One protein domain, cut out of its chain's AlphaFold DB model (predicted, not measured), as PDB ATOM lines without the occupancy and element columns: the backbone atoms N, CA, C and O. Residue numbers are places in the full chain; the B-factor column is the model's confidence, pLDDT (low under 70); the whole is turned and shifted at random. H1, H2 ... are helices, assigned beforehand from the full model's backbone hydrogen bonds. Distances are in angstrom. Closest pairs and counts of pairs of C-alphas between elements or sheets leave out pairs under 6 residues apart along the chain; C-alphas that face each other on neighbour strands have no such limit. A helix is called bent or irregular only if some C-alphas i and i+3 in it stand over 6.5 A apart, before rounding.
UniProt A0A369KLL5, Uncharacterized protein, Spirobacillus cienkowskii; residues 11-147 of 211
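This is residues 11 to 147 of the 211 residues of an uncharacterized protein of Spirobacillus cienkowskii (UniProt A0A369KLL5). One long kinked helix, H5, runs through the middle; H2 packs along it, H3 crosses it and H1 meets it near Leu 20. H4 makes a corner at its first end, while past its last end the short H6 leads into H7, a long helix that folds back to cross H2. The printed part has 137 residues with seven named helices, H1 to H7 in chain order, and no named strand; the class is all helix. It is compact, with a radius of gyration of the C-alphas of 16.4 A, and spans 55 by 39 by 25 A.

H1 holds residues 11 to 21 and begins at C-alpha 11, (-33.670, -10.442, 13.882). H2 follows at residues 33 to 44, then H3 at residues 54 to 68, 22.0 A from first to last C-alpha. H4 is residues 74 to 81. H5, residues 83 to 109, is the longest at 34.0 A and begins at C-alpha 83, (-34.474, -26.883, -6.651). It has a kink of 48 degrees near residue 103 and is irregular, with C-alphas 100 and 103 7.3 A apart. H6 is residues 112 to 115. H7, residues 120 to 140, is 30.5 A long and ends at C-alpha 140, (-32.676, -7.801, -24.195).

H5 is the hub, touching five other helices. H2 touches it, closest at the C-alphas of Ser 34 and Val 91, 5.6 A apart; they run the same way at a steep tilt of 35.4 degrees, only just past shallow. H3 touches H5 with residues 61 to 65 alone, closest at the C-alphas of Ile 61 and Ala 94, 6.5 A, at a steep tilt of 68 degrees, only just short of about perpendicular, opposite ways. H1 touches H5 at a steep tilt of 59 degrees, the same way, closest at the C-alphas of Leu 20 and Leu 95, 5.9 A. H4 and H5 touch only at the corner by their link, closest at the C-alphas of Leu 79 and Phe 86, 4.9 A. H5 and H7 only just touch, with 3 pairs of C-alphas within 8 A, the closest those of Leu 106 and Phe 127 at 6.6 A. H2 touches H3, about perpendicular at 74 degrees, closest at the C-alphas of Ala 42 and Ser 57, 5.5 A. H2 touches H7, about perpendicular at 78 degrees, closest at the C-alphas of Lys 40 and Phe 135, 6.8 A. H6 is close to H7 but not clearly touching, with the C-alphas of Leu 115 and Thr 123 6.6 A apart. H1 and H7 are apart. Every O i to N i+4 pair is within hydrogen-bond range in H1, H2, H3, H4 and H7, and 21 of 23 are in H5; H6 is too short for such a pair.

The two C-alphas farthest apart are those of Phe 74 and Ala 117, 55.2 A. The printed part has no cut. The link from H1 to H2, 11 residues, is long. Mean pLDDT of the printed part is 80.0; residues 11 to 30 and 70 to 76 are under 70.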
ATOM      1  N   ARG A  11     -33.588 -11.858  14.281       31.23
ATOM      2  CA  ARG A  11     -33.670 -10.442  13.882       31.23
ATOM      3  C   ARG A  11     -32.518 -10.038  12.953       31.23
ATOM      4  O   ARG A  11     -32.767  -9.369  11.959       31.23
ATOM      5  N   SER A  12     -31.305 -10.531  13.224       42.00
ATOM      6  CA  SER A  12     -30.122 -10.345  12.364       42.00
ATOM      7  C   SER A  12     -30.299 -10.960  10.969       42.00
ATOM      8  O   SER A  12     -29.930 -10.326   9.980       42.00
ATOM      9  N   ARG A  13     -30.890 -12.161  10.874       47.03
ATOM     10  CA  ARG A  13     -31.161 -12.809   9.581       47.03
ATOM     11  C   ARG A  13     -32.164 -12.022   8.748       47.03
ATOM     12  O   ARG A  13     -31.893 -11.782   7.584       47.03
ATOM     13  N   ILE A  14     -33.257 -11.556   9.357       47.25
ATOM     14  CA  ILE A  14     -34.289 -10.766   8.665       47.25
ATOM     15  C   ILE A  14     -33.718  -9.425   8.175       47.25
ATOM     16  O   ILE A  14     -33.972  -9.031   7.042       47.25
ATOM     17  N   SER A  15     -32.890  -8.743   8.979       43.16
ATOM     18  CA  SER A  15     -32.232  -7.501   8.544       43.16
ATOM     19  C   SER A  15     -31.189  -7.726   7.447       43.16
ATOM     20  O   SER A  15     -31.071  -6.904   6.548       43.16
ATOM     21  N   GLN A  16     -30.440  -8.834   7.489       48.44
ATOM     22  CA  GLN A  16     -29.491  -9.178   6.425       48.44
ATOM     23  C   GLN A  16     -30.212  -9.533   5.125       48.44
ATOM     24  O   GLN A  16     -29.774  -9.108   4.064       48.44
ATOM     25  N   GLU A  17     -31.328 -10.256   5.206       49.69
ATOM     26  CA  GLU A  17     -32.153 -10.619   4.051       49.69
ATOM     27  C   GLU A  17     -32.750  -9.367   3.383       49.69
ATOM     28  O   GLU A  17     -32.642  -9.226   2.169       49.69
ATOM     29  N   LEU A  18     -33.250  -8.403   4.169       50.38
ATOM     30  CA  LEU A  18     -33.728  -7.096   3.686       50.38
ATOM     31  C   LEU A  18     -32.619  -6.233   3.056       50.38
ATOM     32  O   LEU A  18     -32.830  -5.632   2.008       50.38
ATOM     33  N   VAL A  19     -31.422  -6.196   3.650       52.78
ATOM     34  CA  VAL A  19     -30.268  -5.443   3.112       52.78
ATOM     35  C   VAL A  19     -29.681  -6.099   1.856       52.78
ATOM     36  O   VAL A  19     -29.085  -5.422   1.021       52.78
ATOM     37  N   LEU A  20     -29.820  -7.419   1.710       54.56
ATOM     38  CA  LEU A  20     -29.410  -8.150   0.511       54.56
ATOM     39  C   LEU A  20     -30.449  -8.017  -0.611       54.56
ATOM     40  O   LEU A  20     -30.059  -7.920  -1.769       54.56
ATOM     41  N   LEU A  21     -31.742  -7.948  -0.284       55.44
ATOM     42  CA  LEU A  21     -32.821  -7.626  -1.228       55.44
ATOM     43  C   LEU A  21     -32.628  -6.246  -1.880       55.44
ATOM     44  O   LEU A  21     -32.854  -6.102  -3.076       55.44
ATOM     45  N   ASP A  22     -32.121  -5.263  -1.136       51.94
ATOM     46  CA  ASP A  22     -31.803  -3.925  -1.662       51.94
ATOM     47  C   ASP A  22     -30.619  -3.930  -2.660       51.94
ATOM     48  O   ASP A  22     -30.494  -3.056  -3.517       51.94
ATOM     49  N   ALA A  23     -29.756  -4.957  -2.624       56.09
ATOM     50  CA  ALA A  23     -28.634  -5.101  -3.564       56.09
ATOM     51  C   ALA A  23     -29.080  -5.491  -4.988       56.09
ATOM     52  O   ALA A  23     -28.351  -5.274  -5.962       56.09
ATOM     53  N   ILE A  24     -30.286  -6.043  -5.114       57.78
ATOM     54  CA  ILE A  24     -30.946  -6.338  -6.389       57.78
ATOM     55  C   ILE A  24     -31.417  -5.039  -7.073       57.78
ATOM     56  O   ILE A  24     -31.277  -4.905  -8.285       57.78
ATOM     57  N   GLY A  25     -31.793  -4.001  -6.322       56.75
ATOM     58  CA  GLY A  25     -32.227  -2.719  -6.892       56.75
ATOM     59  C   GLY A  25     -33.510  -2.823  -7.735       56.75
ATOM     60  O   GLY A  25     -34.260  -3.791  -7.636       56.75
ATOM     61  N   THR A  26     -33.787  -1.796  -8.546       51.66
ATOM     62  CA  THR A  26     -34.950  -1.737  -9.451       51.66
ATOM     63  C   THR A  26     -34.696  -2.573 -10.704       51.66
ATOM     64  O   THR A  26     -34.070  -2.101 -11.656       51.66
ATOM     65  N   GLU A  27     -35.150  -3.818 -10.687       62.25
ATOM     66  CA  GLU A  27     -35.044  -4.761 -11.803       62.25
ATOM     67  C   GLU A  27     -36.358  -4.835 -12.591       62.25
ATOM     68  O   GLU A  27     -37.362  -4.234 -12.213       62.25
ATOM     69  N   ILE A  28     -36.352  -5.558 -13.713       59.59
ATOM     70  CA  ILE A  28     -37.541  -5.738 -14.549       59.59
ATOM     71  C   ILE A  28     -38.583  -6.558 -13.772       59.59
ATOM     72  O   ILE A  28     -38.361  -7.739 -13.497       59.59
ATOM     73  N   ASP A  29     -39.736  -5.953 -13.478       61.00
ATOM     74  CA  ASP A  29     -40.830  -6.547 -12.684       61.00
ATOM     75  C   ASP A  29     -41.379  -7.872 -13.252       61.00
ATOM     76  O   ASP A  29     -42.054  -8.630 -12.558       61.00
ATOM     77  N   SER A  30     -41.105  -8.167 -14.526       66.62
ATOM     78  CA  SER A  30     -41.561  -9.384 -15.203       66.62
ATOM     79  C   SER A  30     -40.741 -10.637 -14.869       66.62
ATOM     80  O   SER A  30     -41.180 -11.746 -15.187       66.62
ATOM     81  N   LEU A  31     -39.570 -10.493 -14.241       73.94
ATOM     82  CA  LEU A  31     -38.683 -11.601 -13.885       73.94
ATOM     83  C   LEU A  31     -38.705 -11.873 -12.383       73.94
ATOM     84  O   LEU A  31     -38.782 -10.968 -11.557       73.94
ATOM     85  N   ASP A  32     -38.603 -13.151 -12.010       80.94
ATOM     86  CA  ASP A  32     -38.512 -13.507 -10.602       80.94
ATOM     87  C   ASP A  32     -37.129 -13.163 -10.033       80.94
ATOM     88  O   ASP A  32     -36.100 -13.262 -10.702       80.94
ATOM     89  N   MET A  33     -37.103 -12.828  -8.742       82.31
ATOM     90  CA  MET A  33     -35.914 -12.374  -8.011       82.31
ATOM     91  C   MET A  33     -34.659 -13.234  -8.248       82.31
ATOM     92  O   MET A  33     -33.542 -12.730  -8.300       82.31
ATOM     93  N   SER A  34     -34.814 -14.553  -8.391       85.75
ATOM     94  CA  SER A  34     -33.667 -15.433  -8.630       85.75
ATOM     95  C   SER A  34     -33.092 -15.337 -10.030       85.75
ATOM     96  O   SER A  34     -31.888 -15.511 -10.197       85.75
ATOM     97  N   THR A  35     -33.946 -15.109 -11.024       87.44
ATOM     98  CA  THR A  35     -33.520 -14.949 -12.412       87.44
ATOM     99  C   THR A  35     -32.815 -13.616 -12.570       87.44
ATOM    100  O   THR A  35     -31.743 -13.565 -13.169       87.44
ATOM    101  N   ASN A  36     -33.328 -12.569 -11.928       88.38
ATOM    102  CA  ASN A  36     -32.627 -11.299 -11.917       88.38
ATOM    103  C   ASN A  36     -31.282 -11.377 -11.196       88.38
ATOM    104  O   ASN A  36     -30.269 -11.011 -11.782       88.38
ATOM    105  N   ALA A  37     -31.232 -11.947  -9.986       88.75
ATOM    106  CA  ALA A  37     -29.970 -12.143  -9.271       88.75
ATOM    107  C   ALA A  37     -28.958 -12.946 -10.103       88.75
ATOM    108  O   ALA A  37     -27.759 -12.680 -10.062       88.75
ATOM    109  N   TYR A  38     -29.430 -13.924 -10.878       91.44
ATOM    110  CA  TYR A  38     -28.579 -14.699 -11.770       91.44
ATOM    111  C   TYR A  38     -28.000 -13.854 -12.909       91.44
ATOM    112  O   TYR A  38     -26.779 -13.805 -13.069       91.44
ATOM    113  N   PHE A  39     -28.845 -13.153 -13.667       91.12
ATOM    114  CA  PHE A  39     -28.393 -12.316 -14.780       91.12
ATOM    115  C   PHE A  39     -27.553 -11.130 -14.315       91.12
ATOM    116  O   PHE A  39     -26.566 -10.782 -14.956       91.12
ATOM    117  N   LYS A  40     -27.896 -10.535 -13.174       90.88
ATOM    118  CA  LYS A  40     -27.178  -9.395 -12.610       90.88
ATOM    119  C   LYS A  40     -25.783  -9.793 -12.148       90.88
ATOM    120  O   LYS A  40     -24.813  -9.082 -12.393       90.88
ATOM    121  N   LEU A  41     -25.659 -10.976 -11.549       91.88
ATOM    122  CA  LEU A  41     -24.356 -11.552 -11.263       91.88
ATOM    123  C   LEU A  41     -23.559 -11.810 -12.549       91.88
ATOM    124  O   LEU A  41     -22.375 -11.491 -12.592       91.88
ATOM    125  N   ALA A  42     -24.181 -12.388 -13.579       91.88
ATOM    126  CA  ALA A  42     -23.513 -12.654 -14.852       91.88
ATOM    127  C   ALA A  42     -22.998 -11.361 -15.511       91.88
ATOM    128  O   ALA A  42     -21.850 -11.325 -15.955       91.88
ATOM    129  N   LEU A  43     -23.796 -10.288 -15.474       92.31
ATOM    130  CA  LEU A  43     -23.404  -8.946 -15.904       92.31
ATOM    131  C   LEU A  43     -22.163  -8.451 -15.145       92.31
ATOM    132  O   LEU A  43     -21.202  -8.002 -15.763       92.31
ATOM    133  N   PHE A  44     -22.137  -8.585 -13.816       91.25
ATOM    134  CA  PHE A  44     -21.001  -8.139 -12.991       91.25
ATOM    135  C   PHE A  44     -19.760  -9.032 -13.112       91.25
ATOM    136  O   PHE A  44     -18.661  -8.626 -12.736       91.25
ATOM    137  N   LEU A  45     -19.919 -10.247 -13.632       91.00
ATOM    138  CA  LEU A  45     -18.818 -11.121 -14.031       91.00
ATOM    139  C   LEU A  45     -18.342 -10.846 -15.468       91.00
ATOM    140  O   LEU A  45     -17.481 -11.574 -15.955       91.00
ATOM    141  N   ASN A  46     -18.876  -9.810 -16.127       90.88
ATOM    142  CA  ASN A  46     -18.579  -9.433 -17.509       90.88
ATOM    143  C   ASN A  46     -18.842 -10.564 -18.518       90.88
ATOM    144  O   ASN A  46     -18.166 -10.665 -19.541       90.88
ATOM    145  N   ILE A  47     -19.828 -11.423 -18.241       91.56
ATOM    146  CA  ILE A  47     -20.252 -12.457 -19.188       91.56
ATOM    147  C   ILE A  47     -21.104 -11.785 -20.266       91.56
ATOM    148  O   ILE A  47     -22.087 -11.145 -19.899       91.56
ATOM    149  N   PRO A  48     -20.804 -11.942 -21.568       90.25
ATOM    150  CA  PRO A  48     -21.587 -11.318 -22.632       90.25
ATOM    151  C   PRO A  48     -23.050 -11.781 -22.656       90.25
ATOM    152  O   PRO A  48     -23.371 -12.927 -22.327       90.25
ATOM    153  N   SER A  49     -23.949 -10.892 -23.080       90.31
ATOM    154  CA  SER A  49     -25.366 -11.228 -23.251       90.31
ATOM    155  C   SER A  49     -25.554 -12.310 -24.316       90.31
ATOM    156  O   SER A  49     -24.872 -12.301 -25.339       90.31
ATOM    157  N   GLY A  50     -26.489 -13.235 -24.085       86.81
ATOM    158  CA  GLY A  50     -26.772 -14.356 -24.987       86.81
ATOM    159  C   GLY A  50     -25.651 -15.401 -25.080       86.81
ATOM    160  O   GLY A  50     -25.753 -16.337 -25.872       86.81
ATOM    161  N   SER A  51     -24.581 -15.268 -24.287       88.00
ATOM    162  CA  SER A  51     -23.442 -16.185 -24.321       88.00
ATOM    163  C   SER A  51     -23.750 -17.508 -23.605       88.00
ATOM    164  O   SER A  51     -24.258 -17.493 -22.480       88.00
ATOM    165  N   PRO A  52     -23.350 -18.668 -24.162       85.12
ATOM    166  CA  PRO A  52     -23.423 -19.948 -23.451       85.12
ATOM    167  C   PRO A  52     -22.542 -19.981 -22.189       85.12
ATOM    168  O   PRO A  52     -22.694 -20.858 -21.342       85.12
ATOM    169  N   GLU A  53     -21.634 -19.018 -22.022       87.88
ATOM    170  CA  GLU A  53     -20.774 -18.894 -20.844       87.88
ATOM    171  C   GLU A  53     -21.528 -18.478 -19.578       87.88
ATOM    172  O   GLU A  53     -20.949 -18.521 -18.491       87.88
ATOM    173  N   ILE A  54     -22.821 -18.139 -19.665       88.69
ATOM    174  CA  ILE A  54     -23.636 -17.825 -18.484       88.69
ATOM    175  C   ILE A  54     -23.620 -18.960 -17.454       88.69
ATOM    176  O   ILE A  54     -23.557 -18.689 -16.252       88.69
ATOM    177  N   SER A  55     -23.518 -20.224 -17.889       89.19
ATOM    178  CA  SER A  55     -23.353 -21.372 -16.991       89.19
ATOM    179  C   SER A  55     -22.095 -21.254 -16.108       89.19
ATOM    180  O   SER A  55     -22.005 -21.873 -15.045       89.19
ATOM    181  N   GLY A  56     -21.106 -20.446 -16.503       85.94
ATOM    182  CA  GLY A  56     -19.949 -20.061 -15.697       85.94
ATOM    183  C   GLY A  56     -20.340 -19.324 -14.414       85.94
ATOM    184  O   GLY A  56     -19.855 -19.691 -13.341       85.94
ATOM    185  N   SER A  57     -21.277 -18.372 -14.486       87.94
ATOM    186  CA  SER A  57     -21.809 -17.672 -13.304       87.94
ATOM    187  C   SER A  57     -22.577 -18.616 -12.375       87.94
ATOM    188  O   SER A  57     -22.401 -18.574 -11.154       87.94
ATOM    189  N   PHE A  58     -23.341 -19.555 -12.945       90.44
ATOM    190  CA  PHE A  58     -24.013 -20.600 -12.176       90.44
ATOM    191  C   PHE A  58     -22.992 -21.449 -11.420       90.44
ATOM    192  O   PHE A  58     -23.079 -21.611 -10.203       90.44
ATOM    193  N   ASN A  59     -21.989 -21.969 -12.132       89.44
ATOM    194  CA  ASN A  59     -20.955 -22.828 -11.566       89.44
ATOM    195  C   ASN A  59     -20.108 -22.105 -10.512       89.44
ATOM    196  O   ASN A  59     -19.677 -22.733  -9.543       89.44
ATOM    197  N   PHE A  60     -19.874 -20.805 -10.683       89.25
ATOM    198  CA  PHE A  60     -19.189 -19.966  -9.708       89.25
ATOM    199  C   PHE A  60     -19.942 -19.937  -8.370       89.25
ATOM    200  O   PHE A  60     -19.394 -20.357  -7.347       89.25
ATOM    201  N   ILE A  61     -21.227 -19.571  -8.381       91.12
ATOM    202  CA  ILE A  61     -22.060 -19.571  -7.166       91.12
ATOM    203  C   ILE A  61     -22.231 -20.975  -6.605       91.12
ATOM    204  O   ILE A  61     -22.167 -21.177  -5.392       91.12
ATOM    205  N   PHE A  62     -22.394 -21.970  -7.473       88.31
ATOM    206  CA  PHE A  62     -22.513 -23.360  -7.065       88.31
ATOM    207  C   PHE A  62     -21.308 -23.811  -6.234       88.31
ATOM    208  O   PHE A  62     -21.471 -24.398  -5.164       88.31
ATOM    209  N   LYS A  63     -20.087 -23.479  -6.673       87.88
ATOM    210  CA  LYS A  63     -18.854 -23.758  -5.923       87.88
ATOM    211  C   LYS A  63     -18.832 -23.044  -4.573       87.88
ATOM    212  O   LYS A  63     -18.461 -23.674  -3.584       87.88
ATOM    213  N   ILE A  64     -19.267 -21.786  -4.508       88.44
ATOM    214  CA  ILE A  64     -19.349 -21.028  -3.251       88.44
ATOM    215  C   ILE A  64     -20.318 -21.701  -2.271       88.44
ATOM    216  O   ILE A  64     -19.960 -21.944  -1.117       88.44
ATOM    217  N   ILE A  65     -21.515 -22.080  -2.723       86.06
ATOM    218  CA  ILE A  65     -22.501 -22.799  -1.899       86.06
ATOM    219  C   ILE A  65     -21.917 -24.123  -1.391       86.06
ATOM    220  O   ILE A  65     -22.070 -24.472  -0.217       86.06
ATOM    221  N   LEU A  66     -21.226 -24.866  -2.258       82.88
ATOM    222  CA  LEU A  66     -20.589 -26.128  -1.884       82.88
ATOM    223  C   LEU A  66     -19.446 -25.948  -0.883       82.88
ATOM    224  O   LEU A  66     -19.292 -26.797  -0.012       82.88
ATOM    225  N   ALA A  67     -18.662 -24.875  -0.983       83.38
ATOM    226  CA  ALA A  67     -17.595 -24.570  -0.032       83.38
ATOM    227  C   ALA A  67     -18.150 -24.173   1.346       83.38
ATOM    228  O   ALA A  67     -17.583 -24.530   2.374       83.38
ATOM    229  N   ARG A  68     -19.294 -23.478   1.371       80.50
ATOM    230  CA  ARG A  68     -19.972 -23.033   2.600       80.50
ATOM    231  C   ARG A  68     -20.776 -24.131   3.298       80.50
ATOM    232  O   ARG A  68     -21.224 -23.941   4.426       80.50
ATOM    233  N   THR A  69     -20.996 -25.268   2.645       75.50
ATOM    234  CA  THR A  69     -21.734 -26.397   3.220       75.50
ATOM    235  C   THR A  69     -20.760 -27.441   3.749       75.50
ATOM    236  O   THR A  69     -19.816 -27.842   3.074       75.50
ATOM    237  N   THR A  70     -20.966 -27.898   4.989       65.00
ATOM    238  CA  THR A  70     -20.071 -28.879   5.623       65.00
ATOM    239  C   THR A  70     -19.946 -30.152   4.778       65.00
ATOM    240  O   THR A  70     -20.945 -30.646   4.237       65.00
ATOM    241  N   LYS A  71     -18.719 -30.694   4.711       56.44
ATOM    242  CA  LYS A  71     -18.264 -31.721   3.754       56.44
ATOM    243  C   LYS A  71     -19.165 -32.969   3.676       56.44
ATOM    244  O   LYS A  71     -19.294 -33.504   2.577       56.44
ATOM    245  N   TYR A  72     -19.838 -33.349   4.771       55.56
ATOM    246  CA  TYR A  72     -20.632 -34.585   4.909       55.56
ATOM    247  C   TYR A  72     -22.052 -34.394   5.478       55.56
ATOM    248  O   TYR A  72     -22.579 -35.275   6.146       55.56
ATOM    249  N   SER A  73     -22.698 -33.247   5.253       61.56
ATOM    250  CA  SER A  73     -24.069 -33.052   5.766       61.56
ATOM    251  C   SER A  73     -25.150 -33.553   4.806       61.56
ATOM    252  O   SER A  73     -25.073 -33.311   3.600       61.56
ATOM    253  N   PHE A  74     -26.232 -34.122   5.352       65.75
ATOM    254  CA  PHE A  74     -27.495 -34.353   4.633       65.75
ATOM    255  C   PHE A  74     -27.980 -33.096   3.891       65.75
ATOM    256  O   PHE A  74     -28.532 -33.185   2.796       65.75
ATOM    257  N   SER A  75     -27.692 -31.905   4.429       66.50
ATOM    258  CA  SER A  75     -28.017 -30.626   3.787       66.50
ATOM    259  C   SER A  75     -27.371 -30.447   2.407       66.50
ATOM    260  O   SER A  75     -27.970 -29.833   1.523       66.50
ATOM    261  N   ARG A  76     -26.187 -31.036   2.189       69.88
ATOM    262  CA  ARG A  76     -25.500 -31.027   0.897       69.88
ATOM    263  C   ARG A  76     -26.267 -31.857  -0.124       69.88
ATOM    264  O   ARG A  76     -26.458 -31.392  -1.236       69.88
ATOM    265  N   PHE A  77     -26.791 -33.020   0.261       71.88
ATOM    266  CA  PHE A  77     -27.641 -33.828  -0.617       71.88
ATOM    267  C   PHE A  77     -28.928 -33.089  -1.002       71.88
ATOM    268  O   PHE A  77     -29.256 -33.012  -2.185       71.88
ATOM    269  N   PHE A  78     -29.615 -32.452  -0.048       74.50
ATOM    270  CA  PHE A  78     -30.827 -31.677  -0.353       74.50
ATOM    271  C   PHE A  78     -30.577 -30.502  -1.306       74.50
ATOM    272  O   PHE A  78     -31.443 -30.207  -2.128       74.50
ATOM    273  N   LEU A  79     -29.397 -29.871  -1.261       77.75
ATOM    274  CA  LEU A  79     -29.001 -28.842  -2.232       77.75
ATOM    275  C   LEU A  79     -28.905 -29.366  -3.663       77.75
ATOM    276  O   LEU A  79     -29.215 -28.629  -4.590       77.75
ATOM    277  N   PHE A  80     -28.493 -30.619  -3.852       77.38
ATOM    278  CA  PHE A  80     -28.406 -31.226  -5.181       77.38
ATOM    279  C   PHE A  80     -29.760 -31.728  -5.698       77.38
ATOM    280  O   PHE A  80     -29.978 -31.750  -6.908       77.38
ATOM    281  N   PHE A  81     -30.672 -32.140  -4.812       80.75
ATOM    282  CA  PHE A  81     -31.936 -32.763  -5.222       80.75
ATOM    283  C   PHE A  81     -33.131 -31.807  -5.250       80.75
ATOM    284  O   PHE A  81     -34.013 -31.977  -6.092       80.75
ATOM    285  N   SER A  82     -33.161 -30.789  -4.385       87.12
ATOM    286  CA  SER A  82     -34.287 -29.860  -4.265       87.12
ATOM    287  C   SER A  82     -33.962 -28.500  -4.874       87.12
ATOM    288  O   SER A  82     -33.220 -27.707  -4.292       87.12
ATOM    289  N   TYR A  83     -34.598 -28.194  -6.010       88.12
ATOM    290  CA  TYR A  83     -34.474 -26.883  -6.651       88.12
ATOM    291  C   TYR A  83     -34.909 -25.747  -5.719       88.12
ATOM    292  O   TYR A  83     -34.239 -24.728  -5.647       88.12
ATOM    293  N   SER A  84     -35.986 -25.925  -4.949       87.19
ATOM    294  CA  SER A  84     -36.471 -24.898  -4.015       87.19
ATOM    295  C   SER A  84     -35.440 -24.576  -2.924       87.19
ATOM    296  O   SER A  84     -35.191 -23.408  -2.616       87.19
ATOM    297  N   TYR A  85     -34.782 -25.603  -2.374       84.06
ATOM    298  CA  TYR A  85     -33.745 -25.410  -1.360       84.06
ATOM    299  C   TYR A  85     -32.477 -24.782  -1.951       84.06
ATOM    300  O   TYR A  85     -31.905 -23.861  -1.364       84.06
ATOM    301  N   PHE A  86     -32.077 -25.238  -3.142       87.94
ATOM    302  CA  PHE A  86     -30.982 -24.654  -3.907       87.94
ATOM    303  C   PHE A  86     -31.231 -23.178  -4.223       87.94
ATOM    304  O   PHE A  86     -30.402 -22.342  -3.879       87.94
ATOM    305  N   LYS A  87     -32.396 -22.851  -4.794       89.44
ATOM    306  CA  LYS A  87     -32.806 -21.504  -5.210       89.44
ATOM    307  C   LYS A  87     -32.619 -20.489  -4.088       89.44
ATOM    308  O   LYS A  87     -31.990 -19.460  -4.299       89.44
ATOM    309  N   LYS A  88     -33.094 -20.792  -2.875       85.62
ATOM    310  CA  LYS A  88     -32.944 -19.891  -1.717       85.62
ATOM    311  C   LYS A  88     -31.478 -19.597  -1.387       85.62
ATOM    312  O   LYS A  88     -31.106 -18.453  -1.153       85.62
ATOM    313  N   ARG A  89     -30.631 -20.629  -1.383       86.31
ATOM    314  CA  ARG A  89     -29.193 -20.494  -1.092       86.31
ATOM    315  C   ARG A  89     -28.434 -19.817  -2.226       86.31
ATOM    316  O   ARG A  89     -27.504 -19.062  -1.954       86.31
ATOM    317  N   PHE A  90     -28.851 -20.074  -3.459       89.56
ATOM    318  CA  PHE A  90     -28.345 -19.434  -4.660       89.56
ATOM    319  C   PHE A  90     -28.570 -17.934  -4.619       89.56
ATOM    320  O   PHE A  90     -27.596 -17.196  -4.679       89.56
ATOM    321  N   VAL A  91     -29.817 -17.500  -4.424       87.75
ATOM    322  CA  VAL A  91     -30.175 -16.078  -4.322       87.75
ATOM    323  C   VAL A  91     -29.329 -15.389  -3.259       87.75
ATOM    324  O   VAL A  91     -28.682 -14.391  -3.548       87.75
ATOM    325  N   TYR A  92     -29.253 -15.966  -2.059       85.94
ATOM    326  CA  TYR A  92     -28.453 -15.404  -0.973       85.94
ATOM    327  C   TYR A  92     -26.971 -15.221  -1.352       85.94
ATOM    328  O   TYR A  92     -26.407 -14.150  -1.152       85.94
ATOM    329  N   CYS A  93     -26.333 -16.251  -1.919       88.00
ATOM    330  CA  CYS A  93     -24.917 -16.166  -2.291       88.00
ATOM    331  C   CYS A  93     -24.686 -15.237  -3.490       88.00
ATOM    332  O   CYS A  93     -23.692 -14.520  -3.513       88.00
ATOM    333  N   ALA A  94     -25.598 -15.228  -4.464       89.31
ATOM    334  CA  ALA A  94     -25.534 -14.330  -5.611       89.31
ATOM    335  C   ALA A  94     -25.619 -12.866  -5.167       89.31
ATOM    336  O   ALA A  94     -24.831 -12.049  -5.625       89.31
ATOM    337  N   LEU A  95     -26.502 -12.546  -4.219       86.88
ATOM    338  CA  LEU A  95     -26.643 -11.198  -3.670       86.88
ATOM    339  C   LEU A  95     -25.394 -10.699  -2.947       86.88
ATOM    340  O   LEU A  95     -25.005  -9.546  -3.116       86.88
ATOM    341  N   GLU A  96     -24.754 -11.556  -2.153       87.56
ATOM    342  CA  GLU A  96     -23.492 -11.199  -1.501       87.56
ATOM    343  C   GLU A  96     -22.384 -10.907  -2.522       87.56
ATOM    344  O   GLU A  96     -21.648  -9.935  -2.359       87.56
ATOM    345  N   GLU A  97     -22.296 -11.703  -3.592       89.62
ATOM    346  CA  GLU A  97     -21.322 -11.496  -4.671       89.62
ATOM    347  C   GLU A  97     -21.637 -10.263  -5.527       89.62
ATOM    348  O   GLU A  97     -20.732  -9.527  -5.915       89.62
ATOM    349  N   ILE A  98     -22.914  -9.985  -5.792       89.88
ATOM    350  CA  ILE A  98     -23.341  -8.744  -6.449       89.88
ATOM    351  C   ILE A  98     -22.906  -7.557  -5.594       89.88
ATOM    352  O   ILE A  98     -22.260  -6.641  -6.096       89.88
ATOM    353  N   LYS A  99     -23.197  -7.586  -4.288       87.88
ATOM    354  CA  LYS A  99     -22.849  -6.504  -3.363       87.88
ATOM    355  C   LYS A  99     -21.340  -6.266  -3.285       87.88
ATOM    356  O   LYS A  99     -20.929  -5.111  -3.228       87.88
ATOM    357  N   SER A 100     -20.526  -7.321  -3.291       89.25
ATOM    358  CA  SER A 100     -19.065  -7.187  -3.235       89.25
ATOM    359  C   SER A 100     -18.465  -6.626  -4.529       89.25
ATOM    360  O   SER A 100     -17.456  -5.929  -4.471       89.25
ATOM    361  N   ARG A 101     -19.091  -6.880  -5.686       89.94
ATOM    362  CA  ARG A 101     -18.591  -6.462  -7.010       89.94
ATOM    363  C   ARG A 101     -19.144  -5.131  -7.495       89.94
ATOM    364  O   ARG A 101     -18.480  -4.454  -8.274       89.94
ATOM    365  N   ARG A 102     -20.335  -4.747  -7.026       88.88
ATOM    366  CA  ARG A 102     -21.102  -3.599  -7.526       88.88
ATOM    367  C   ARG A 102     -20.278  -2.321  -7.612       88.88
ATOM    368  O   ARG A 102     -20.278  -1.679  -8.651       88.88
ATOM    369  N   ALA A 103     -19.579  -1.960  -6.536       87.88
ATOM    370  CA  ALA A 103     -18.831  -0.707  -6.482       87.88
ATOM    371  C   ALA A 103     -17.732  -0.648  -7.552       87.88
ATOM    372  O   ALA A 103     -17.662   0.325  -8.293       87.88
ATOM    373  N   GLN A 104     -16.929  -1.709  -7.673       90.12
ATOM    374  CA  GLN A 104     -15.869  -1.771  -8.677       90.12
ATOM    375  C   GLN A 104     -16.447  -1.745 -10.093       90.12
ATOM    376  O   GLN A 104     -16.022  -0.944 -10.914       90.12
ATOM    377  N   TRP A 105     -17.472  -2.560 -10.353       92.81
ATOM    378  CA  TRP A 105     -18.103  -2.625 -11.668       92.81
ATOM    379  C   TRP A 105     -18.688  -1.268 -12.096       92.81
ATOM    380  O   TRP A 105     -18.526  -0.862 -13.244       92.81
ATOM    381  N   LEU A 106     -19.323  -0.535 -11.174       89.88
ATOM    382  CA  LEU A 106     -19.848   0.809 -11.438       89.88
ATOM    383  C   LEU A 106     -18.740   1.816 -11.756       89.88
ATOM    384  O   LEU A 106     -18.932   2.663 -12.624       89.88
ATOM    385  N   LEU A 107     -17.599   1.734 -11.070       88.62
ATOM    386  CA  LEU A 107     -16.451   2.600 -11.338       88.62
ATOM    387  C   LEU A 107     -15.809   2.292 -12.695       88.62
ATOM    388  O   LEU A 107     -15.449   3.222 -13.406       88.62
ATOM    389  N   ASP A 108     -15.725   1.016 -13.074       90.19
ATOM    390  CA  ASP A 108     -15.144   0.588 -14.352       90.19
ATOM    391  C   ASP A 108     -16.014   0.989 -15.557       90.19
ATOM    392  O   ASP A 108     -15.499   1.238 -16.645       90.19
ATOM    393  N   ASN A 109     -17.337   1.049 -15.371       88.06
ATOM    394  CA  ASN A 109     -18.296   1.385 -16.428       88.06
ATOM    395  C   ASN A 109     -18.754   2.854 -16.394       88.06
ATOM    396  O   ASN A 109     -19.410   3.313 -17.327       88.06
ATOM    397  N   GLY A 110     -18.442   3.586 -15.323       85.88
ATOM    398  CA  GLY A 110     -18.791   4.993 -15.171       85.88
ATOM    399  C   GLY A 110     -17.862   5.902 -15.971       85.88
ATOM    400  O   GLY A 110     -16.643   5.741 -15.964       85.88
ATOM    401  N   ALA A 111     -18.421   6.912 -16.634       85.06
ATOM    402  CA  ALA A 111     -17.619   7.904 -17.334       85.06
ATOM    403  C   ALA A 111     -17.019   8.906 -16.333       85.06
ATOM    404  O   ALA A 111     -17.730   9.719 -15.742       85.06
ATOM    405  N   ALA A 112     -15.690   8.893 -16.179       78.56
ATOM    406  CA  ALA A 112     -14.976   9.786 -15.255       78.56
ATOM    407  C   ALA A 112     -15.295  11.279 -15.482       78.56
ATOM    408  O   ALA A 112     -15.416  12.044 -14.527       78.56
ATOM    409  N   ASN A 113     -15.499  11.674 -16.743       78.94
ATOM    410  CA  ASN A 113     -15.825  13.050 -17.128       78.94
ATOM    411  C   ASN A 113     -17.232  13.475 -16.682       78.94
ATOM    412  O   ASN A 113     -17.445  14.638 -16.352       78.94
ATOM    413  N   GLU A 114     -18.186  12.544 -16.665       77.00
ATOM    414  CA  GLU A 114     -19.554  12.803 -16.209       77.00
ATOM    415  C   GLU A 114     -19.608  12.856 -14.681       77.00
ATOM    416  O   GLU A 114     -20.327  13.671 -14.119       77.00
ATOM    417  N   LEU A 115     -18.796  12.042 -13.999       76.25
ATOM    418  CA  LEU A 115     -18.737  11.979 -12.538       76.25
ATOM    419  C   LEU A 115     -18.099  13.218 -11.897       76.25
ATOM    420  O   LEU A 115     -18.528  13.628 -10.821       76.25
ATOM    421  N   ALA A 116     -17.108  13.833 -12.550       73.69
ATOM    422  CA  ALA A 116     -16.383  14.989 -12.014       73.69
ATOM    423  C   ALA A 116     -17.253  16.251 -11.830       73.69
ATOM    424  O   ALA A 116     -16.867  17.154 -11.091       73.69
ATOM    425  N   ALA A 117     -18.415  16.316 -12.489       74.00
ATOM    426  CA  ALA A 117     -19.313  17.471 -12.484       74.00
ATOM    427  C   ALA A 117     -20.561  17.302 -11.593       74.00
ATOM    428  O   ALA A 117     -21.402  18.202 -11.551       74.00
ATOM    429  N   LEU A 118     -20.719  16.161 -10.910       81.88
ATOM    430  CA  LEU A 118     -21.939  15.823 -10.170       81.88
ATOM    431  C   LEU A 118     -21.777  16.001  -8.659       81.88
ATOM    432  O   LEU A 118     -20.731  15.708  -8.082       81.88
ATOM    433  N   ASP A 119     -22.854  16.440  -8.006       82.88
ATOM    434  CA  ASP A 119     -22.972  16.382  -6.552       82.88
ATOM    435  C   ASP A 119     -23.281  14.947  -6.080       82.88
ATOM    436  O   ASP A 119     -23.685  14.082  -6.857       82.88
ATOM    437  N   ALA A 120     -23.122  14.674  -4.780       77.88
ATOM    438  CA  ALA A 120     -23.265  13.317  -4.241       77.88
ATOM    439  C   ALA A 120     -24.640  12.674  -4.527       77.88
ATOM    440  O   ALA A 120     -24.735  11.459  -4.728       77.88
ATOM    441  N   LYS A 121     -25.714  13.477  -4.573       81.94
ATOM    442  CA  LYS A 121     -27.071  12.994  -4.864       81.94
ATOM    443  C   LYS A 121     -27.228  12.644  -6.346       81.94
ATOM    444  O   LYS A 121     -27.808  11.604  -6.670       81.94
ATOM    445  N   ALA A 122     -26.689  13.465  -7.242       82.75
ATOM    446  CA  ALA A 122     -26.693  13.204  -8.673       82.75
ATOM    447  C   ALA A 122     -25.761  12.042  -9.048       82.75
ATOM    448  O   ALA A 122     -26.119  11.256  -9.922       82.75
ATOM    449  N   THR A 123     -24.643  11.839  -8.341       82.44
ATOM    450  CA  THR A 123     -23.779  10.655  -8.498       82.44
ATOM    451  C   THR A 123     -24.523   9.359  -8.175       82.44
ATOM    452  O   THR A 123     -24.432   8.382  -8.920       82.44
ATOM    453  N   GLN A 124     -25.307   9.333  -7.093       83.56
ATOM    454  CA  GLN A 124     -26.117   8.160  -6.757       83.56
ATOM    455  C   GLN A 124     -27.166   7.875  -7.842       83.56
ATOM    456  O   GLN A 124     -27.313   6.731  -8.274       83.56
ATOM    457  N   HIS A 125     -27.871   8.908  -8.314       84.81
ATOM    458  CA  HIS A 125     -28.851   8.770  -9.394       84.81
ATOM    459  C   HIS A 125     -28.207   8.293 -10.706       84.81
ATOM    460  O   HIS A 125     -28.768   7.445 -11.405       84.81
ATOM    461  N   TYR A 126     -27.018   8.805 -11.026       86.69
ATOM    462  CA  TYR A 126     -26.233   8.401 -12.186       86.69
ATOM    463  C   TYR A 126     -25.934   6.901 -12.168       86.69
ATOM    464  O   TYR A 126     -26.323   6.193 -13.096       86.69
ATOM    465  N   PHE A 127     -25.328   6.396 -11.091       87.44
ATOM    466  CA  PHE A 127     -24.969   4.981 -10.997       87.44
ATOM    467  C   PHE A 127     -26.189   4.057 -11.005       87.44
ATOM    468  O   PHE A 127     -26.147   3.012 -11.648       87.44
ATOM    469  N   LEU A 128     -27.295   4.454 -10.364       86.31
ATOM    470  CA  LEU A 128     -28.552   3.701 -10.432       86.31
ATOM    471  C   LEU A 128     -29.093   3.626 -11.866       86.31
ATOM    472  O   LEU A 128     -29.531   2.567 -12.313       86.31
ATOM    473  N   THR A 129     -29.039   4.738 -12.600       87.12
ATOM    474  CA  THR A 129     -29.492   4.797 -13.996       87.12
ATOM    475  C   THR A 129     -28.594   3.967 -14.910       87.12
ATOM    476  O   THR A 129     -29.094   3.256 -15.782       87.12
ATOM    477  N   LEU A 130     -27.277   4.040 -14.711       89.38
ATOM    478  CA  LEU A 130     -26.284   3.281 -15.465       89.38
ATOM    479  C   LEU A 130     -26.473   1.775 -15.266       89.38
ATOM    480  O   LEU A 130     -26.573   1.035 -16.242       89.38
ATOM    481  N   GLU A 131     -26.594   1.339 -14.013       88.81
ATOM    482  CA  GLU A 131     -26.825  -0.060 -13.654       88.81
ATOM    483  C   GLU A 131     -28.115  -0.590 -14.283       88.81
ATOM    484  O   GLU A 131     -28.111  -1.651 -14.909       88.81
ATOM    485  N   ARG A 132     -29.205   0.182 -14.186       86.94
ATOM    486  CA  ARG A 132     -30.495  -0.180 -14.774       86.94
ATOM    487  C   ARG A 132     -30.413  -0.321 -16.292       86.94
ATOM    488  O   ARG A 132     -30.824  -1.349 -16.819       86.94
ATOM    489  N   LYS A 133     -29.858   0.671 -16.996       88.88
ATOM    490  CA  LYS A 133     -29.723   0.631 -18.463       88.88
ATOM    491  C   LYS A 133     -28.847  -0.531 -18.921       88.88
ATOM    492  O   LYS A 133     -29.186  -1.213 -19.883       88.88
ATOM    493  N   ALA A 134     -27.728  -0.765 -18.238       90.38
ATOM    494  CA  ALA A 134     -26.844  -1.880 -18.550       90.38
ATOM    495  C   ALA A 134     -27.556  -3.224 -18.365       90.38
ATOM    496  O   ALA A 134     -27.442  -4.099 -19.219       90.38
ATOM    497  N   PHE A 135     -28.333  -3.368 -17.291       89.94
ATOM    498  CA  PHE A 135     -29.100  -4.578 -17.024       89.94
ATOM    499  C   PHE A 135     -30.245  -4.796 -18.023       89.94
ATOM    500  O   PHE A 135     -30.405  -5.906 -18.523       89.94
ATOM    501  N   GLU A 136     -30.997  -3.752 -18.377       88.50
ATOM    502  CA  GLU A 136     -32.039  -3.817 -19.413       88.50
ATOM    503  C   GLU A 136     -31.444  -4.232 -20.769       88.50
ATOM    504  O   GLU A 136     -31.932  -5.169 -21.405       88.50
ATOM    505  N   ASN A 137     -30.332  -3.614 -21.179       89.88
ATOM    506  CA  ASN A 137     -29.615  -3.986 -22.402       89.88
ATOM    507  C   ASN A 137     -29.104  -5.429 -22.356       89.88
ATOM    508  O   ASN A 137     -29.172  -6.141 -23.357       89.88
ATOM    509  N   TYR A 138     -28.609  -5.861 -21.196       91.06
ATOM    510  CA  TYR A 138     -28.137  -7.222 -20.990       91.06
ATOM    511  C   TYR A 138     -29.262  -8.243 -21.136       91.06
ATOM    512  O   TYR A 138     -29.081  -9.264 -21.782       91.06
ATOM    513  N   ILE A 139     -30.436  -7.975 -20.568       89.94
ATOM    514  CA  ILE A 139     -31.591  -8.870 -20.663       89.94
ATOM    515  C   ILE A 139     -32.106  -8.965 -22.101       89.94
ATOM    516  O   ILE A 139     -32.444 -10.058 -22.552       89.94
ATOM    517  N   ASN A 140     -32.133  -7.851 -22.835       88.62
ATOM    518  CA  ASN A 140     -32.676  -7.801 -24.195       88.62
ATOM    519  C   ASN A 140     -31.953  -8.721 -25.191       88.62
ATOM    520  O   ASN A 140     -32.540  -9.099 -26.201       88.62
ATOM    521  N   GLY A 141     -30.703  -9.107 -24.926       85.38
ATOM    522  CA  GLY A 141     -29.982 -10.053 -25.780       85.38
ATOM    523  C   GLY A 141     -30.276 -11.531 -25.487       85.38
ATOM    524  O   GLY A 141     -29.602 -12.395 -26.048       85.38
ATOM    525  N   TRP A 142     -31.247 -11.849 -24.625       87.44
ATOM    526  CA  TRP A 142     -31.662 -13.219 -24.319       87.44
ATOM    527  C   TRP A 142     -33.047 -13.537 -24.883       87.44
ATOM    528  O   TRP A 142     -34.034 -12.874 -24.584       87.44
ATOM    529  N   ASN A 143     -33.141 -14.643 -25.625       81.44
ATOM    530  CA  ASN A 143     -34.398 -15.078 -26.247       81.44
ATOM    531  C   ASN A 143     -35.359 -15.787 -25.276       81.44
ATOM    532  O   ASN A 143     -36.553 -15.878 -25.548       81.44
ATOM    533  N   ASN A 144     -34.856 -16.337 -24.166       79.81
ATOM    534  CA  ASN A 144     -35.677 -17.043 -23.184       79.81
ATOM    535  C   ASN A 144     -35.159 -16.797 -21.765       79.81
ATOM    536  O   ASN A 144     -34.181 -17.398 -21.324       79.81
ATOM    537  N   LEU A 145     -35.821 -15.879 -21.068       82.69
ATOM    538  CA  LEU A 145     -35.431 -15.432 -19.733       82.69
ATOM    539  C   LEU A 145     -36.005 -16.329 -18.634       82.69
ATOM    540  O   LEU A 145     -35.417 -16.483 -17.565       82.69
ATOM    541  N   GLN A 146     -37.169 -16.929 -18.885       81.25
ATOM    542  CA  GLN A 146     -37.894 -17.670 -17.865       81.25
ATOM    543  C   GLN A 146     -37.241 -19.024 -17.595       81.25
ATOM    544  O   GLN A 146     -36.839 -19.748 -18.502       81.25
ATOM    545  N   ASN A 147     -37.191 -19.402 -16.319       82.06
ATOM    546  CA  ASN A 147     -36.695 -20.701 -15.857       82.06
ATOM    547  C   ASN A 147     -35.227 -21.010 -16.200       82.06
ATOM    548  O   ASN A 147     -34.798 -22.141 -15.967       82.06
TER     549      ASN A 147